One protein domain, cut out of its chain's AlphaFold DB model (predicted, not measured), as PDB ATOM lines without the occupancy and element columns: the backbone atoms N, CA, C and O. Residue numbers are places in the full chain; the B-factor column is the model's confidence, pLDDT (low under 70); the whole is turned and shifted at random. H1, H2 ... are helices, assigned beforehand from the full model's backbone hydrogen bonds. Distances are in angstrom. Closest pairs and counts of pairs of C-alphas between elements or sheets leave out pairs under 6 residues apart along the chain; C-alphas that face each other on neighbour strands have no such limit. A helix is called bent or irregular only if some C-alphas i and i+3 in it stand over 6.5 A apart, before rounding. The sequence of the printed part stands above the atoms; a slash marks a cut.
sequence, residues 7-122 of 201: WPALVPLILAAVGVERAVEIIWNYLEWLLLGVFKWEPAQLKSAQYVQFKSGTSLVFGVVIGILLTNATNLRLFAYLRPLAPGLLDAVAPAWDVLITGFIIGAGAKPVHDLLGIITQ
ATOM      1  N   TRP A   7     223.189 257.511 320.146       84.81
ATOM      2  CA  TRP A   7     221.734 257.404 320.030       84.81
ATOM      3  C   TRP A   7     221.136 257.879 318.697       84.81
ATOM      4  O   TRP A   7     220.268 257.172 318.184       84.81
ATOM      5  N   PRO A   8     221.591 258.989 318.079       83.81
ATOM      6  CA  PRO A   8     221.099 259.421 316.772       83.81
ATOM      7  C   PRO A   8     221.380 258.415 315.650       83.81
ATOM      8  O   PRO A   8     220.670 258.421 314.653       83.81
ATOM      9  N   ALA A   9     222.380 257.539 315.814       81.69
ATOM     10  CA  ALA A   9     222.629 256.430 314.899       81.69
ATOM     11  C   ALA A   9     221.754 255.218 315.253       81.69
ATOM     12  O   ALA A   9     221.074 254.664 314.397       81.69
ATOM     13  N   LEU A  10     221.730 254.811 316.526       85.38
ATOM     14  CA  LEU A  10     221.061 253.573 316.937       85.38
ATOM     15  C   LEU A  10     219.539 253.622 316.801       85.38
ATOM     16  O   LEU A  10     218.945 252.636 316.373       85.38
ATOM     17  N   VAL A  11     218.899 254.744 317.144       89.12
ATOM     18  CA  VAL A  11     217.431 254.841 317.138       89.12
ATOM     19  C   VAL A  11     216.850 254.615 315.733       89.12
ATOM     20  O   VAL A  11     216.001 253.732 315.596       89.12
ATOM     21  N   PRO A  12     217.314 255.308 314.672       90.50
ATOM     22  CA  PRO A  12     216.845 255.038 313.313       90.50
ATOM     23  C   PRO A  12     217.132 253.612 312.839       90.50
ATOM     24  O   PRO A  12     216.288 253.022 312.173       90.50
ATOM     25  N   LEU A  13     218.289 253.038 313.196       90.00
ATOM     26  CA  LEU A  13     218.635 251.661 312.833       90.00
ATOM     27  C   LEU A  13     217.685 250.639 313.468       90.00
ATOM     28  O   LEU A  13     217.218 249.731 312.782       90.00
ATOM     29  N   ILE A  14     217.371 250.792 314.757       89.81
ATOM     30  CA  ILE A  14     216.430 249.911 315.459       89.81
ATOM     31  C   ILE A  14     215.032 250.057 314.855       89.81
ATOM     32  O   ILE A  14     214.394 249.054 314.548       89.81
ATOM     33  N   LEU A  15     214.569 251.290 314.628       91.38
ATOM     34  CA  LEU A  15     213.267 251.543 314.004       91.38
ATOM     35  C   LEU A  15     213.177 250.935 312.602       91.38
ATOM     36  O   LEU A  15     212.169 250.316 312.266       91.38
ATOM     37  N   ALA A  16     214.236 251.066 311.803       92.31
ATOM     38  CA  ALA A  16     214.319 250.433 310.496       92.31
ATOM     39  C   ALA A  16     214.253 248.904 310.612       92.31
ATOM     40  O   ALA A  16     213.509 248.278 309.863       92.31
ATOM     41  N   ALA A  17     214.960 248.299 311.573       91.50
ATOM     42  CA  ALA A  17     214.941 246.851 311.784       91.50
ATOM     43  C   ALA A  17     213.543 246.341 312.175       91.50
ATOM     44  O   ALA A  17     213.077 245.350 311.612       91.50
ATOM     45  N   VAL A  18     212.838 247.054 313.064       92.19
ATOM     46  CA  VAL A  18     211.429 246.767 313.397       92.19
ATOM     47  C   VAL A  18     210.540 246.908 312.160       92.19
ATOM     48  O   VAL A  18     209.706 246.049 311.891       92.19
ATOM     49  N   GLY A  19     210.713 247.976 311.380       92.44
ATOM     50  CA  GLY A  19     209.928 248.201 310.166       92.44
ATOM     51  C   GLY A  19     210.103 247.085 309.133       92.44
ATOM     52  O   GLY A  19     209.118 246.602 308.577       92.44
ATOM     53  N   VAL A  20     211.343 246.637 308.913       93.81
ATOM     54  CA  VAL A  20     211.656 245.517 308.013       93.81
ATOM     55  C   VAL A  20     211.029 244.222 308.514       93.81
ATOM     56  O   VAL A  20     210.425 243.492 307.730       93.81
ATOM     57  N   GLU A  21     211.124 243.952 309.813       93.12
ATOM     58  CA  GLU A  21     210.499 242.788 310.433       93.12
ATOM     59  C   GLU A  21     208.987 242.753 310.188       93.12
ATOM     60  O   GLU A  21     208.472 241.766 309.656       93.12
ATOM     61  N   ARG A  22     208.291 243.861 310.472       93.19
ATOM     62  CA  ARG A  22     206.843 243.972 310.242       93.19
ATOM     63  C   ARG A  22     206.480 243.837 308.771       93.19
ATOM     64  O   ARG A  22     205.496 243.179 308.449       93.19
ATOM     65  N   ALA A  23     207.269 244.412 307.867       93.00
ATOM     66  CA  ALA A  23     207.034 244.272 306.434       93.00
ATOM     67  C   ALA A  23     207.123 242.804 305.984       93.00
ATOM     68  O   ALA A  23     206.243 242.326 305.268       93.00
ATOM     69  N   VAL A  24     208.147 242.072 306.438       93.56
ATOM     70  CA  VAL A  24     208.316 240.644 306.127       93.56
ATOM     71  C   VAL A  24     207.171 239.814 306.707       93.56
ATOM     72  O   VAL A  24     206.636 238.948 306.018       93.56
ATOM     73  N   GLU A  25     206.756 240.087 307.944       92.44
ATOM     74  CA  GLU A  25     205.614 239.418 308.572       92.44
ATOM     75  C   GLU A  25     204.319 239.635 307.775       92.44
ATOM     76  O   GLU A  25     203.615 238.674 307.460       92.44
ATOM     77  N   ILE A  26     204.034 240.878 307.378       94.88
ATOM     78  CA  ILE A  26     202.853 241.224 306.579       94.88
ATOM     79  C   ILE A  26     202.863 240.476 305.242       94.88
ATOM     80  O   ILE A  26     201.840 239.907 304.860       94.88
ATOM     81  N   ILE A  27     204.009 240.432 304.552       94.44
ATOM     82  CA  ILE A  27     204.160 239.678 303.299       94.44
ATOM     83  C   ILE A  27     203.779 238.211 303.517       94.44
ATOM     84  O   ILE A  27     202.992 237.661 302.745       94.44
ATOM     85  N   TRP A  28     204.276 237.584 304.585       94.81
ATOM     86  CA  TRP A  28     203.924 236.200 304.889       94.81
ATOM     87  C   TRP A  28     202.459 236.006 305.231       94.81
ATOM     88  O   TRP A  28     201.878 235.028 304.778       94.81
ATOM     89  N   ASN A  29     201.847 236.924 305.974       94.69
ATOM     90  CA  ASN A  29     200.427 236.837 306.301       94.69
ATOM     91  C   ASN A  29     199.564 236.871 305.030       94.69
ATOM     92  O   ASN A  29     198.627 236.083 304.900       94.69
ATOM     93  N   TYR A  30     199.912 237.718 304.054       95.69
ATOM     94  CA  TYR A  30     199.246 237.729 302.748       95.69
ATOM     95  C   TYR A  30     199.503 236.455 301.940       95.69
ATOM     96  O   TYR A  30     198.574 235.929 301.326       95.69
ATOM     97  N   LEU A  31     200.738 235.942 301.942       94.19
ATOM     98  CA  LEU A  31     201.068 234.685 301.267       94.19
ATOM     99  C   LEU A  31     200.304 233.507 301.879       94.19
ATOM    100  O   LEU A  31     199.729 232.719 301.142       94.19
ATOM    101  N   GLU A  32     200.236 233.405 303.203       94.56
ATOM    102  CA  GLU A  32     199.498 232.352 303.909       94.56
ATOM    103  C   GLU A  32     198.000 232.445 303.655       94.56
ATOM    104  O   GLU A  32     197.361 231.435 303.367       94.56
ATOM    105  N   TRP A  33     197.450 233.658 303.681       95.31
ATOM    106  CA  TRP A  33     196.065 233.894 303.295       95.31
ATOM    107  C   TRP A  33     195.785 233.409 301.865       95.31
ATOM    108  O   TRP A  33     194.799 232.712 301.624       95.31
ATOM    109  N   LEU A  34     196.677 233.714 300.924       94.69
ATOM    110  CA  LEU A  34     196.567 233.294 299.530       94.69
ATOM    111  C   LEU A  34     196.723 231.772 299.375       94.69
ATOM    112  O   LEU A  34     195.960 231.163 298.625       94.69
ATOM    113  N   LEU A  35     197.635 231.139 300.116       94.00
ATOM    114  CA  LEU A  35     197.812 229.684 300.131       94.00
ATOM    115  C   LEU A  35     196.557 228.962 300.647       94.00
ATOM    116  O   LEU A  35     196.105 227.997 300.031       94.00
ATOM    117  N   LEU A  36     195.955 229.448 301.733       94.25
ATOM    118  CA  LEU A  36     194.731 228.867 302.293       94.25
ATOM    119  C   LEU A  36     193.509 229.123 301.405       94.25
ATOM    120  O   LEU A  36     192.696 228.225 301.196       94.25
ATOM    121  N   GLY A  37     193.367 230.343 300.885       92.75
ATOM    122  CA  GLY A  37     192.198 230.744 300.109       92.75
ATOM    123  C   GLY A  37     192.236 230.229 298.674       92.75
ATOM    124  O   GLY A  37     191.363 229.473 298.249       92.75
ATOM    125  N   VAL A  38     193.250 230.646 297.917       92.44
ATOM    126  CA  VAL A  38     193.345 230.387 296.472       92.44
ATOM    127  C   VAL A  38     193.853 228.976 296.204       92.44
ATOM    128  O   VAL A  38     193.288 228.263 295.377       92.44
ATOM    129  N   PHE A  39     194.892 228.555 296.924       91.81
ATOM    130  CA  PHE A  39     195.527 227.251 296.708       91.81
ATOM    131  C   PHE A  39     194.916 226.129 297.553       91.81
ATOM    132  O   PHE A  39     195.335 224.981 297.415       91.81
ATOM    133  N   LYS A  40     193.906 226.439 298.383       92.31
ATOM    134  CA  LYS A  40     193.190 225.489 299.251       92.31
ATOM    135  C   LYS A  40     194.125 224.629 300.106       92.31
ATOM    136  O   LYS A  40     193.839 223.458 300.347       92.31
ATOM    137  N   TRP A  41     195.253 225.191 300.535       92.62
ATOM    138  CA  TRP A  41     196.144 224.497 301.455       92.62
ATOM    139  C   TRP A  41     195.431 224.209 302.768       92.62
ATOM    140  O   TRP A  41     194.611 224.995 303.247       92.62
ATOM    141  N   GLU A  42     195.774 223.080 303.376       93.25
ATOM    142  CA  GLU A  42     195.271 222.759 304.699       93.25
ATOM    143  C   GLU A  42     196.065 223.524 305.766       93.25
ATOM    144  O   GLU A  42     197.292 223.640 305.667       93.25
ATOM    145  N   PRO A  43     195.426 223.969 306.863       90.62
ATOM    146  CA  PRO A  43     196.127 224.621 307.970       90.62
ATOM    147  C   PRO A  43     197.266 223.778 308.566       90.62
ATOM    148  O   PRO A  43     198.226 224.321 309.111       90.62
ATOM    149  N   ALA A  44     197.182 222.447 308.458       90.56
ATOM    150  CA  ALA A  44     198.232 221.534 308.897       90.56
ATOM    151  C   ALA A  44     199.526 221.674 308.071       90.56
ATOM    152  O   ALA A  44     200.620 221.547 308.619       90.56
ATOM    153  N   GLN A  45     199.424 222.002 306.780       89.06
ATOM    154  CA  GLN A  45     200.580 222.155 305.891       89.06
ATOM    155  C   GLN A  45     201.409 223.395 306.251       89.06
ATOM    156  O   GLN A  45     202.641 223.333 306.234       89.06
ATOM    157  N   LEU A  46     200.754 224.473 306.698       88.75
ATOM    158  CA  LEU A  46     201.410 225.681 307.222       88.75
ATOM    159  C   LEU A  46     202.120 225.461 308.566       88.75
ATOM    160  O   LEU A  46     202.925 226.286 308.991       88.75
ATOM    161  N   LYS A  47     201.841 224.349 309.249       91.75
ATOM    162  CA  LYS A  47     202.513 223.958 310.499       91.75
ATOM    163  C   LYS A  47     203.578 222.887 310.288       91.75
ATOM    164  O   LYS A  47     204.222 222.471 311.248       91.75
ATOM    165  N   SER A  48     203.770 222.429 309.050       92.62
ATOM    166  CA  SER A  48     204.802 221.445 308.744       92.62
ATOM    167  C   SER A  48     206.191 222.014 309.043       92.62
ATOM    168  O   SER A  48     206.481 223.180 308.764       92.62
ATOM    169  N   ALA A  49     207.076 221.180 309.598       91.94
ATOM    170  CA  ALA A  49     208.439 221.594 309.939       91.94
ATOM    171  C   ALA A  49     209.185 222.163 308.720       91.94
ATOM    172  O   ALA A  49     209.893 223.161 308.834       91.94
ATOM    173  N   GLN A  50     208.966 221.569 307.544       91.56
ATOM    174  CA  GLN A  50     209.560 222.018 306.290       91.56
ATOM    175  C   GLN A  50     209.103 223.433 305.911       91.56
ATOM    176  O   GLN A  50     209.941 224.267 305.572       91.56
ATOM    177  N   TYR A  51     207.803 223.732 306.015       92.25
ATOM    178  CA  TYR A  51     207.285 225.069 305.725       92.25
ATOM    179  C   TYR A  51     207.807 226.109 306.720       92.25
ATOM    180  O   TYR A  51     208.277 227.166 306.307       92.25
ATOM    181  N   VAL A  52     207.801 225.807 308.022       92.00
ATOM    182  CA  VAL A  52     208.279 226.743 309.055       92.00
ATOM    183  C   VAL A  52     209.771 227.052 308.883       92.00
ATOM    184  O   VAL A  52     210.178 228.212 308.987       92.00
ATOM    185  N   GLN A  53     210.594 226.046 308.567       91.75
ATOM    186  CA  GLN A  53     212.016 226.245 308.268       91.75
ATOM    187  C   GLN A  53     212.217 227.074 306.997       91.75
ATOM    188  O   GLN A  53     213.006 228.022 307.004       91.75
ATOM    189  N   PHE A  54     211.472 226.768 305.931       93.19
ATOM    190  CA  PHE A  54     211.514 227.526 304.684       93.19
ATOM    191  C   PHE A  54     211.111 228.989 304.891       93.19
ATOM    192  O   PHE A  54     211.844 229.885 304.470       93.19
ATOM    193  N   LYS A  55     210.000 229.238 305.594       92.44
ATOM    194  CA  LYS A  55     209.532 230.575 305.977       92.44
ATOM    195  C   LYS A  55     210.618 231.304 306.757       92.44
ATOM    196  O   LYS A  55     211.009 232.396 306.376       92.44
ATOM    197  N   SER A  56     211.181 230.680 307.792       88.81
ATOM    198  CA  SER A  56     212.217 231.293 308.634       88.81
ATOM    199  C   SER A  56     213.495 231.659 307.867       88.81
ATOM    200  O   SER A  56     214.046 232.743 308.093       88.81
ATOM    201  N   GLY A  57     213.974 230.783 306.978       90.12
ATOM    202  CA  GLY A  57     215.159 231.036 306.153       90.12
ATOM    203  C   GLY A  57     214.904 232.106 305.094       90.12
ATOM    204  O   GLY A  57     215.667 233.061 304.970       90.12
ATOM    205  N   THR A  58     213.777 232.001 304.394       92.62
ATOM    206  CA  THR A  58     213.378 232.949 303.349       92.62
ATOM    207  C   THR A  58     213.092 234.335 303.934       92.62
ATOM    208  O   THR A  58     213.532 235.330 303.366       92.62
ATOM    209  N   SER A  59     212.478 234.422 305.122       92.19
ATOM    210  CA  SER A  59     212.307 235.678 305.871       92.19
ATOM    211  C   SER A  59     213.624 236.385 306.157       92.19
ATOM    212  O   SER A  59     213.676 237.606 306.075       92.19
ATOM    213  N   LEU A  60     214.682 235.643 306.504       92.31
ATOM    214  CA  LEU A  60     215.990 236.243 306.770       92.31
ATOM    215  C   LEU A  60     216.556 236.882 305.498       92.31
ATOM    216  O   LEU A  60     217.010 238.021 305.532       92.31
ATOM    217  N   VAL A  61     216.489 236.165 304.373       93.75
ATOM    218  CA  VAL A  61     216.969 236.670 303.081       93.75
ATOM    219  C   VAL A  61     216.165 237.895 302.647       93.75
ATOM    220  O   VAL A  61     216.758 238.917 302.309       93.75
ATOM    221  N   PHE A  62     214.831 237.836 302.719       94.00
ATOM    222  CA  PHE A  62     213.977 238.987 302.421       94.00
ATOM    223  C   PHE A  62     214.270 240.169 303.340       94.00
ATOM    224  O   PHE A  62     214.394 241.288 302.852       94.00
ATOM    225  N   GLY A  63     214.439 239.928 304.641       94.38
ATOM    226  CA  GLY A  63     214.807 240.961 305.603       94.38
ATOM    227  C   GLY A  63     216.106 241.662 305.210       94.38
ATOM    228  O   GLY A  63     216.136 242.885 305.132       94.38
ATOM    229  N   VAL A  64     217.158 240.907 304.878       94.94
ATOM    230  CA  VAL A  64     218.440 241.465 304.408       94.94
ATOM    231  C   VAL A  64     218.275 242.268 303.117       94.94
ATOM    232  O   VAL A  64     218.775 243.388 303.032       94.94
ATOM    233  N   VAL A  65     217.556 241.740 302.123       96.00
ATOM    234  CA  VAL A  65     217.335 242.440 300.846       96.00
ATOM    235  C   VAL A  65     216.582 243.750 301.065       96.00
ATOM    236  O   VAL A  65     217.025 244.798 300.597       96.00
ATOM    237  N   ILE A  66     215.476 243.713 301.811       95.31
ATOM    238  CA  ILE A  66     214.684 244.905 302.130       95.31
ATOM    239  C   ILE A  66     215.526 245.890 302.949       95.31
ATOM    240  O   ILE A  66     215.492 247.081 302.662       95.31
ATOM    241  N   GLY A  67     216.323 245.415 303.909       95.19
ATOM    242  CA  GLY A  67     217.230 246.245 304.700       95.19
ATOM    243  C   GLY A  67     218.245 246.997 303.837       95.19
ATOM    244  O   GLY A  67     218.384 248.208 303.975       95.19
ATOM    245  N   ILE A  68     218.896 246.321 302.885       95.69
ATOM    246  CA  ILE A  68     219.834 246.951 301.935       95.69
ATOM    247  C   ILE A  68     219.130 247.996 301.064       95.69
ATOM    248  O   ILE A  68     219.642 249.107 300.907       95.69
ATOM    249  N   LEU A  69     217.951 247.671 300.526       96.00
ATOM    250  CA  LEU A  69     217.162 248.610 299.724       96.00
ATOM    251  C   LEU A  69     216.736 249.832 300.545       96.00
ATOM    252  O   LEU A  69     216.866 250.963 300.079       96.00
ATOM    253  N   LEU A  70     216.282 249.615 301.780       95.31
ATOM    254  CA  LEU A  70     215.860 250.669 302.693       95.31
ATOM    255  C   LEU A  70     217.029 251.592 303.036       95.31
ATOM    256  O   LEU A  70     216.894 252.811 302.934       95.31
ATOM    257  N   THR A  71     218.186 251.035 303.386       94.81
ATOM    258  CA  THR A  71     219.411 251.795 303.646       94.81
ATOM    259  C   THR A  71     219.829 252.623 302.435       94.81
ATOM    260  O   THR A  71     220.182 253.795 302.582       94.81
ATOM    261  N   ASN A  72     219.765 252.051 301.233       94.62
ATOM    262  CA  ASN A  72     220.086 252.784 300.014       94.62
ATOM    263  C   ASN A  72     219.102 253.940 299.756       94.62
ATOM    264  O   ASN A  72     219.541 255.054 299.479       94.62
ATOM    265  N   ALA A  73     217.798 253.703 299.918       94.50
ATOM    266  CA  ALA A  73     216.752 254.697 299.675       94.50
ATOM    267  C   ALA A  73     216.746 255.842 300.705       94.50
ATOM    268  O   ALA A  73     216.509 256.997 300.360       94.50
ATOM    269  N   THR A  74     217.016 255.530 301.973       91.88
ATOM    270  CA  THR A  74     216.964 256.490 303.092       91.88
ATOM    271  C   THR A  74     218.312 257.130 303.411       91.88
ATOM    272  O   THR A  74     218.379 258.047 304.223       91.88
ATOM    273  N   ASN A  75     219.397 256.652 302.792       90.94
ATOM    274  CA  ASN A  75     220.776 256.983 303.154       90.94
ATOM    275  C   ASN A  75     221.109 256.753 304.643       90.94
ATOM    276  O   ASN A  75     222.053 257.354 305.160       90.94
ATOM    277  N   LEU A  76     220.391 255.850 305.320       89.75
ATOM    278  CA  LEU A  76     220.733 255.400 306.668       89.75
ATOM    279  C   LEU A  76     222.030 254.596 306.625       89.75
ATOM    280  O   LEU A  76     222.015 253.406 306.333       89.75
ATOM    281  N   ARG A  77     223.152 255.259 306.889       90.31
ATOM    282  CA  ARG A  77     224.499 254.697 306.778       90.31
ATOM    283  C   ARG A  77     225.179 254.719 308.136       90.31
ATOM    284  O   ARG A  77     225.508 255.789 308.648       90.31
ATOM    285  N   LEU A  78     225.345 253.544 308.738       88.38
ATOM    286  CA  LEU A  78     225.851 253.394 310.097       88.38
ATOM    287  C   LEU A  78     227.225 254.047 310.247       88.38
ATOM    288  O   LEU A  78     227.432 254.820 311.182       88.38
ATOM    289  N   PHE A  79     228.156 253.792 309.324       88.25
ATOM    290  CA  PHE A  79     229.503 254.345 309.457       88.25
ATOM    291  C   PHE A  79     229.535 255.847 309.198       88.25
ATOM    292  O   PHE A  79     230.281 256.549 309.875       88.25
ATOM    293  N   ALA A  80     228.679 256.368 308.316       85.44
ATOM    294  CA  ALA A  80     228.512 257.811 308.163       85.44
ATOM    295  C   ALA A  80     228.097 258.497 309.479       85.44
ATOM    296  O   ALA A  80     228.652 259.545 309.811       85.44
ATOM    297  N   TYR A  81     227.192 257.893 310.257       84.94
ATOM    298  CA  TYR A  81     226.795 258.419 311.568       84.94
ATOM    299  C   TYR A  81     227.848 258.206 312.666       84.94
ATOM    300  O   TYR A  81     227.901 258.988 313.612       84.94
ATOM    301  N   LEU A  82     228.688 257.173 312.555       85.06
ATOM    302  CA  LEU A  82     229.751 256.878 313.526       85.06
ATOM    303  C   LEU A  82     231.066 257.626 313.257       85.06
ATOM    304  O   LEU A  82     231.896 257.729 314.159       85.06
ATOM    305  N   ARG A  83     231.263 258.185 312.055       82.94
ATOM    306  CA  ARG A  83     232.464 258.961 311.687       82.94
ATOM    307  C   ARG A  83     232.858 260.039 312.703       82.94
ATOM    308  O   ARG A  83     234.041 260.100 313.026       82.94
ATOM    309  N   PRO A  84     231.932 260.848 313.258       82.56
ATOM    310  CA  PRO A  84     232.282 261.845 314.270       82.56
ATOM    311  C   PRO A  84     232.838 261.248 315.572       82.56
ATOM    312  O   PRO A  84     233.564 261.934 316.286       82.56
ATOM    313  N   LEU A  85     232.509 259.989 315.892       77.62
ATOM    314  CA  LEU A  85     232.972 259.305 317.103       77.62
ATOM    315  C   LEU A  85     234.302 258.560 316.909       77.62
ATOM    316  O   LEU A  85     235.022 258.352 317.882       77.62
ATOM    317  N   ALA A  86     234.633 258.150 315.681       75.88
ATOM    318  CA  ALA A  86     235.845 257.391 315.366       75.88
ATOM    319  C   ALA A  86     236.522 257.900 314.073       75.88
ATOM    320  O   ALA A  86     236.550 257.181 313.064       75.88
ATOM    321  N   PRO A  87     237.062 259.137 314.076       72.94
ATOM    322  CA  PRO A  87     237.758 259.692 312.917       72.94
ATOM    323  C   PRO A  87     239.001 258.851 312.571       72.94
ATOM    324  O   PRO A  87     239.731 258.419 313.463       72.94
ATOM    325  N   GLY A  88     239.238 258.580 311.283       72.81
ATOM    326  CA  GLY A  88     240.376 257.793 310.786       72.81
ATOM    327  C   GLY A  88     240.120 256.290 310.604       72.81
ATOM    328  O   GLY A  88     240.570 255.719 309.614       72.81
ATOM    329  N   LEU A  89     239.360 255.633 311.493       72.62
ATOM    330  CA  LEU A  89     239.056 254.195 311.354       72.62
ATOM    331  C   LEU A  89     238.066 253.924 310.204       72.62
ATOM    332  O   LEU A  89     238.139 252.900 309.530       72.62
ATOM    333  N   LEU A  90     237.130 254.852 309.986       76.69
ATOM    334  CA  LEU A  90     235.983 254.680 309.085       76.69
ATOM    335  C   LEU A  90     236.140 255.393 307.730       76.69
ATOM    336  O   LEU A  90     235.243 255.327 306.887       76.69
ATOM    337  N   ASP A  91     237.271 256.062 307.496       75.19
ATOM    338  CA  ASP A  91     237.524 256.807 306.253       75.19
ATOM    339  C   ASP A  91     237.862 255.886 305.073       75.19
ATOM    340  O   ASP A  91     237.628 256.239 303.918       75.19
ATOM    341  N   ALA A  92     238.328 254.668 305.359       78.56
ATOM    342  CA  ALA A  92     238.651 253.658 304.355       78.56
ATOM    343  C   ALA A  92     237.430 252.867 303.842       78.56
ATOM    344  O   ALA A  92     237.547 252.115 302.873       78.56
ATOM    345  N   VAL A  93     236.255 252.999 304.473       82.62
ATOM    346  CA  VAL A  93     235.074 252.219 304.078       82.62
ATOM    347  C   VAL A  93     234.373 252.901 302.907       82.62
ATOM    348  O   VAL A  93     233.837 254.003 303.034       82.62
ATOM    349  N   ALA A  94     234.357 252.232 301.751       88.56
ATOM    350  CA  ALA A  94     233.651 252.744 300.583       88.56
ATOM    351  C   ALA A  94     232.138 252.868 300.870       88.56
ATOM    352  O   ALA A  94     231.567 251.991 301.525       88.56
ATOM    353  N   PRO A  95     231.445 253.884 300.321       87.75
ATOM    354  CA  PRO A  95     230.023 254.106 300.591       87.75
ATOM    355  C   PRO A  95     229.116 252.905 300.293       87.75
ATOM    356  O   PRO A  95     228.134 252.685 300.995       87.75
ATOM    357  N   ALA A  96     229.450 252.114 299.269       91.75
ATOM    358  CA  ALA A  96     228.703 250.907 298.924       91.75
ATOM    359  C   ALA A  96     228.779 249.840 300.031       91.75
ATOM    360  O   ALA A  96     227.778 249.199 300.333       91.75
ATOM    361  N   TRP A  97     229.942 249.690 300.674       93.19
ATOM    362  CA  TRP A  97     230.125 248.747 301.778       93.19
ATOM    363  C   TRP A  97     229.369 249.175 303.031       93.19
ATOM    364  O   TRP A  97     228.763 248.329 303.678       93.19
ATOM    365  N   ASP A  98     229.337 250.473 303.334       92.38
ATOM    366  CA  ASP A  98     228.528 251.005 304.439       92.38
ATOM    367  C   ASP A  98     227.035 250.705 304.224       92.38
ATOM    368  O   ASP A  98     226.357 250.220 305.128       92.38
ATOM    369  N   VAL A  99     226.538 250.885 302.994       94.06
ATOM    370  CA  VAL A  99     225.149 250.560 302.634       94.06
ATOM    371  C   VAL A  99     224.853 249.069 302.803       94.06
ATOM    372  O   VAL A  99     223.844 248.711 303.408       94.06
ATOM    373  N   LEU A 100     225.727 248.195 302.295       95.12
ATOM    374  CA  LEU A 100     225.544 246.745 302.390       95.12
ATOM    375  C   LEU A 100     225.581 246.254 303.839       95.12
ATOM    376  O   LEU A 100     224.713 245.485 304.243       95.12
ATOM    377  N   ILE A 101     226.556 246.712 304.627       93.62
ATOM    378  CA  ILE A 101     226.723 246.298 306.025       93.62
ATOM    379  C   ILE A 101     225.569 246.827 306.872       93.62
ATOM    380  O   ILE A 101     224.964 246.067 307.624       93.62
ATOM    381  N   THR A 102     225.220 248.104 306.723       93.81
ATOM    382  CA  THR A 102     224.108 248.703 307.466       93.81
ATOM    383  C   THR A 102     222.783 248.029 307.118       93.81
ATOM    384  O   THR A 102     222.035 247.647 308.015       93.81
ATOM    385  N   GLY A 103     222.519 247.806 305.829       94.00
ATOM    386  CA  GLY A 103     221.318 247.114 305.375       94.00
ATOM    387  C   GLY A 103     221.244 245.666 305.853       94.00
ATOM    388  O   GLY A 103     220.184 245.208 306.276       94.00
ATOM    389  N   PHE A 104     222.378 244.959 305.863       94.62
ATOM    390  CA  PHE A 104     222.477 243.623 306.443       94.62
ATOM    391  C   PHE A 104     222.183 243.635 307.945       94.62
ATOM    392  O   PHE A 104     221.408 242.805 308.407       94.62
ATOM    393  N   ILE A 105     222.745 244.580 308.706       93.44
ATOM    394  CA  ILE A 105     222.492 244.714 310.148       93.44
ATOM    395  C   ILE A 105     221.007 244.972 310.412       93.44
ATOM    396  O   ILE A 105     220.423 244.317 311.270       93.44
ATOM    397  N   ILE A 106     220.383 245.875 309.654       93.50
ATOM    398  CA  ILE A 106     218.949 246.170 309.763       93.50
ATOM    399  C   ILE A 106     218.116 244.919 309.450       93.50
ATOM    400  O   ILE A 106     217.230 244.551 310.218       93.50
ATOM    401  N   GLY A 107     218.417 244.238 308.342       91.62
ATOM    402  CA  GLY A 107     217.638 243.097 307.870       91.62
ATOM    403  C   GLY A 107     217.826 241.810 308.674       91.62
ATOM    404  O   GLY A 107     216.857 241.104 308.942       91.62
ATOM    405  N   ALA A 108     219.052 241.500 309.092       90.56
ATOM    406  CA  ALA A 108     219.355 240.341 309.933       90.56
ATOM    407  C   ALA A 108     219.009 240.599 311.409       90.56
ATOM    408  O   ALA A 108     218.594 239.680 312.119       90.56
ATOM    409  N   GLY A 109     219.132 241.852 311.862       84.94
ATOM    410  CA  GLY A 109     218.784 242.293 313.213       84.94
ATOM    411  C   GLY A 109     217.281 242.301 313.499       84.94
ATOM    412  O   GLY A 109     216.890 242.313 314.664       84.94
ATOM    413  N   ALA A 110     216.440 242.207 312.467       80.00
ATOM    414  CA  ALA A 110     214.986 242.106 312.579       80.00
ATOM    415  C   ALA A 110     214.520 241.001 313.553       80.00
ATOM    416  O   ALA A 110     213.654 241.245 314.388       80.00
ATOM    417  N   LYS A 111     215.123 239.800 313.499       78.06
ATOM    418  CA  LYS A 111     214.747 238.665 314.370       78.06
ATOM    419  C   LYS A 111     215.052 238.921 315.857       78.06
ATOM    420  O   LYS A 111     214.118 238.878 316.650       78.06
ATOM    421  N   PRO A 112     216.298 239.248 316.257       78.38
ATOM    422  CA  PRO A 112     216.596 239.589 317.650       78.38
ATOM    423  C   PRO A 112     215.733 240.729 318.198       78.38
ATOM    424  O   PRO A 112     215.301 240.690 319.346       78.38
ATOM    425  N   VAL A 113     215.466 241.748 317.377       79.25
ATOM    426  CA  VAL A 113     214.631 242.888 317.772       79.25
ATOM    427  C   VAL A 113     213.182 242.452 318.017       79.25
ATOM    428  O   VAL A 113     212.584 242.884 319.002       79.25
ATOM    429  N   HIS A 114     212.633 241.564 317.184       78.75
ATOM    430  CA  HIS A 114     211.316 240.967 317.408       78.75
ATOM    431  C   HIS A 114     211.247 240.210 318.737       78.75
ATOM    432  O   HIS A 114     210.320 240.430 319.517       78.75
ATOM    433  N   ASP A 115     212.242 239.369 319.027       79.75
ATOM    434  CA  ASP A 115     212.282 238.588 320.268       79.75
ATOM    435  C   ASP A 115     212.341 239.504 321.502       79.75
ATOM    436  O   ASP A 115     211.620 239.292 322.480       79.75
ATOM    437  N   LEU A 116     213.132 240.583 321.437       79.81
ATOM    438  CA  LEU A 116     213.207 241.595 322.495       79.81
ATOM    439  C   LEU A 116     211.866 242.312 322.710       79.81
ATOM    440  O   LEU A 116     211.438 242.483 323.854       79.81
ATOM    441  N   LEU A 117     211.175 242.696 321.633       78.00
ATOM    442  CA  LEU A 117     209.832 243.279 321.725       78.00
ATOM    443  C   LEU A 117     208.827 242.287 322.325       78.00
ATOM    444  O   LEU A 117     207.996 242.671 323.153       78.00
ATOM    445  N   GLY A 118     208.932 241.008 321.959       78.56
ATOM    446  CA  GLY A 118     208.133 239.928 322.529       78.56
ATOM    447  C   GLY A 118     208.321 239.810 324.041       78.56
ATOM    448  O   GLY A 118     207.335 239.803 324.777       78.56
ATOM    449  N   ILE A 119     209.569 239.809 324.518       85.56
ATOM    450  CA  ILE A 119     209.903 239.730 325.950       85.56
ATOM    451  C   ILE A 119     209.337 240.928 326.722       85.56
ATOM    452  O   ILE A 119     208.735 240.749 327.784       85.56
ATOM    453  N   ILE A 120     209.475 242.147 326.192       84.06
ATOM    454  CA  ILE A 120     208.935 243.358 326.833       84.06
ATOM    455  C   ILE A 120     207.408 243.263 326.939       84.06
ATOM    456  O   ILE A 120     206.829 243.540 327.992       84.06
ATOM    457  N   THR A 121     206.758 242.811 325.869       83.62
ATOM    458  CA  THR A 121     205.299 242.660 325.825       83.62
ATOM    459  C   THR A 121     204.820 241.580 326.798       83.62
ATOM    460  O   THR A 121     203.880 241.803 327.558       83.62
ATOM    461  N   GLN A 122     205.492 240.427 326.839       86.69
ATOM    462  CA  GLN A 122     205.198 239.357 327.795       86.69
ATOM    463  C   GLN A 122     205.361 239.837 329.239       86.69
ATOM    464  O   GLN A 122     204.497 239.571 330.072       86.69
TER     465      GLN A 122
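What this domain is: This is residues 7 to 122 of the 201 residues of an uncharacterized protein of Chloroflexi bacterium (UniProt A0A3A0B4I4). Two long helices, H1 and H2, cross near their middles as a slanting X, and the bent helix H4 packs its first arm, H4a, closely on H2 before its second arm, H4b, turns off across H1. The short helix H3 and the loop of residues 83 to 94 lie at one end of the long axis, the link between H1 and H2 at the other. The printed part has 116 residues with four named helices, H1 to H4 in order, and no named strand; the class is all helix. It is loose, with a radius of gyration of the C-alphas of 17.3 A, and elongated, spanning 57 by 32 by 22 A.

Where its parts are: H1, residues 7 to 37, begins at C-alpha 7 (221.734, 257.404, 320.030) and is 44.5 A long; it is neither bent nor irregular, but only just: C-alphas 9 and 12 are 6.2 A apart. H2, residues 49 to 74, is 36.6 A long. H3 is residues 78 to 82, 6.3 A. H4, residues 95 to 122, was assigned as one helix by its hydrogen bonds but is bent, C-alphas 108 and 111 being 6.6 A apart. Its arms are H4a, residues 95 to 108, 19.8 A, and H4b, residues 111 to 122, 16.5 A, ending at C-alpha 122 (205.198, 239.357, 327.795).

How they stand to each other: H1 and H2 form a helical hairpin and touch at a steep tilt of 45 degrees, opposite ways; their closest C-alphas, Val 20 and Gly 63, are 6.0 A apart. H4a touches H2 opposite ways at 36 degrees, only just steep, closest at the C-alphas of Ile 68 and Gly 103, 3.7 A. H4b touches H1 about perpendicular, at 88 degrees, closest at the C-alphas of Val 18 and Val 113, 6.7 A. H3 touches H1, closest at the C-alphas of Ala 9 and Tyr 81, 5.7 A. Every O i to N i+4 pair is within hydrogen-bond range in H2, H3, H4a and H4b, and 26 of 27 in H1.

The domain as a whole: The C-alphas of Lys 40 and Gly 88, the two farthest apart, are 58.3 A apart. The printed part has no cut; the links H1 to H2 and H3 to H4 are long. No printed residue is under 70 in pLDDT.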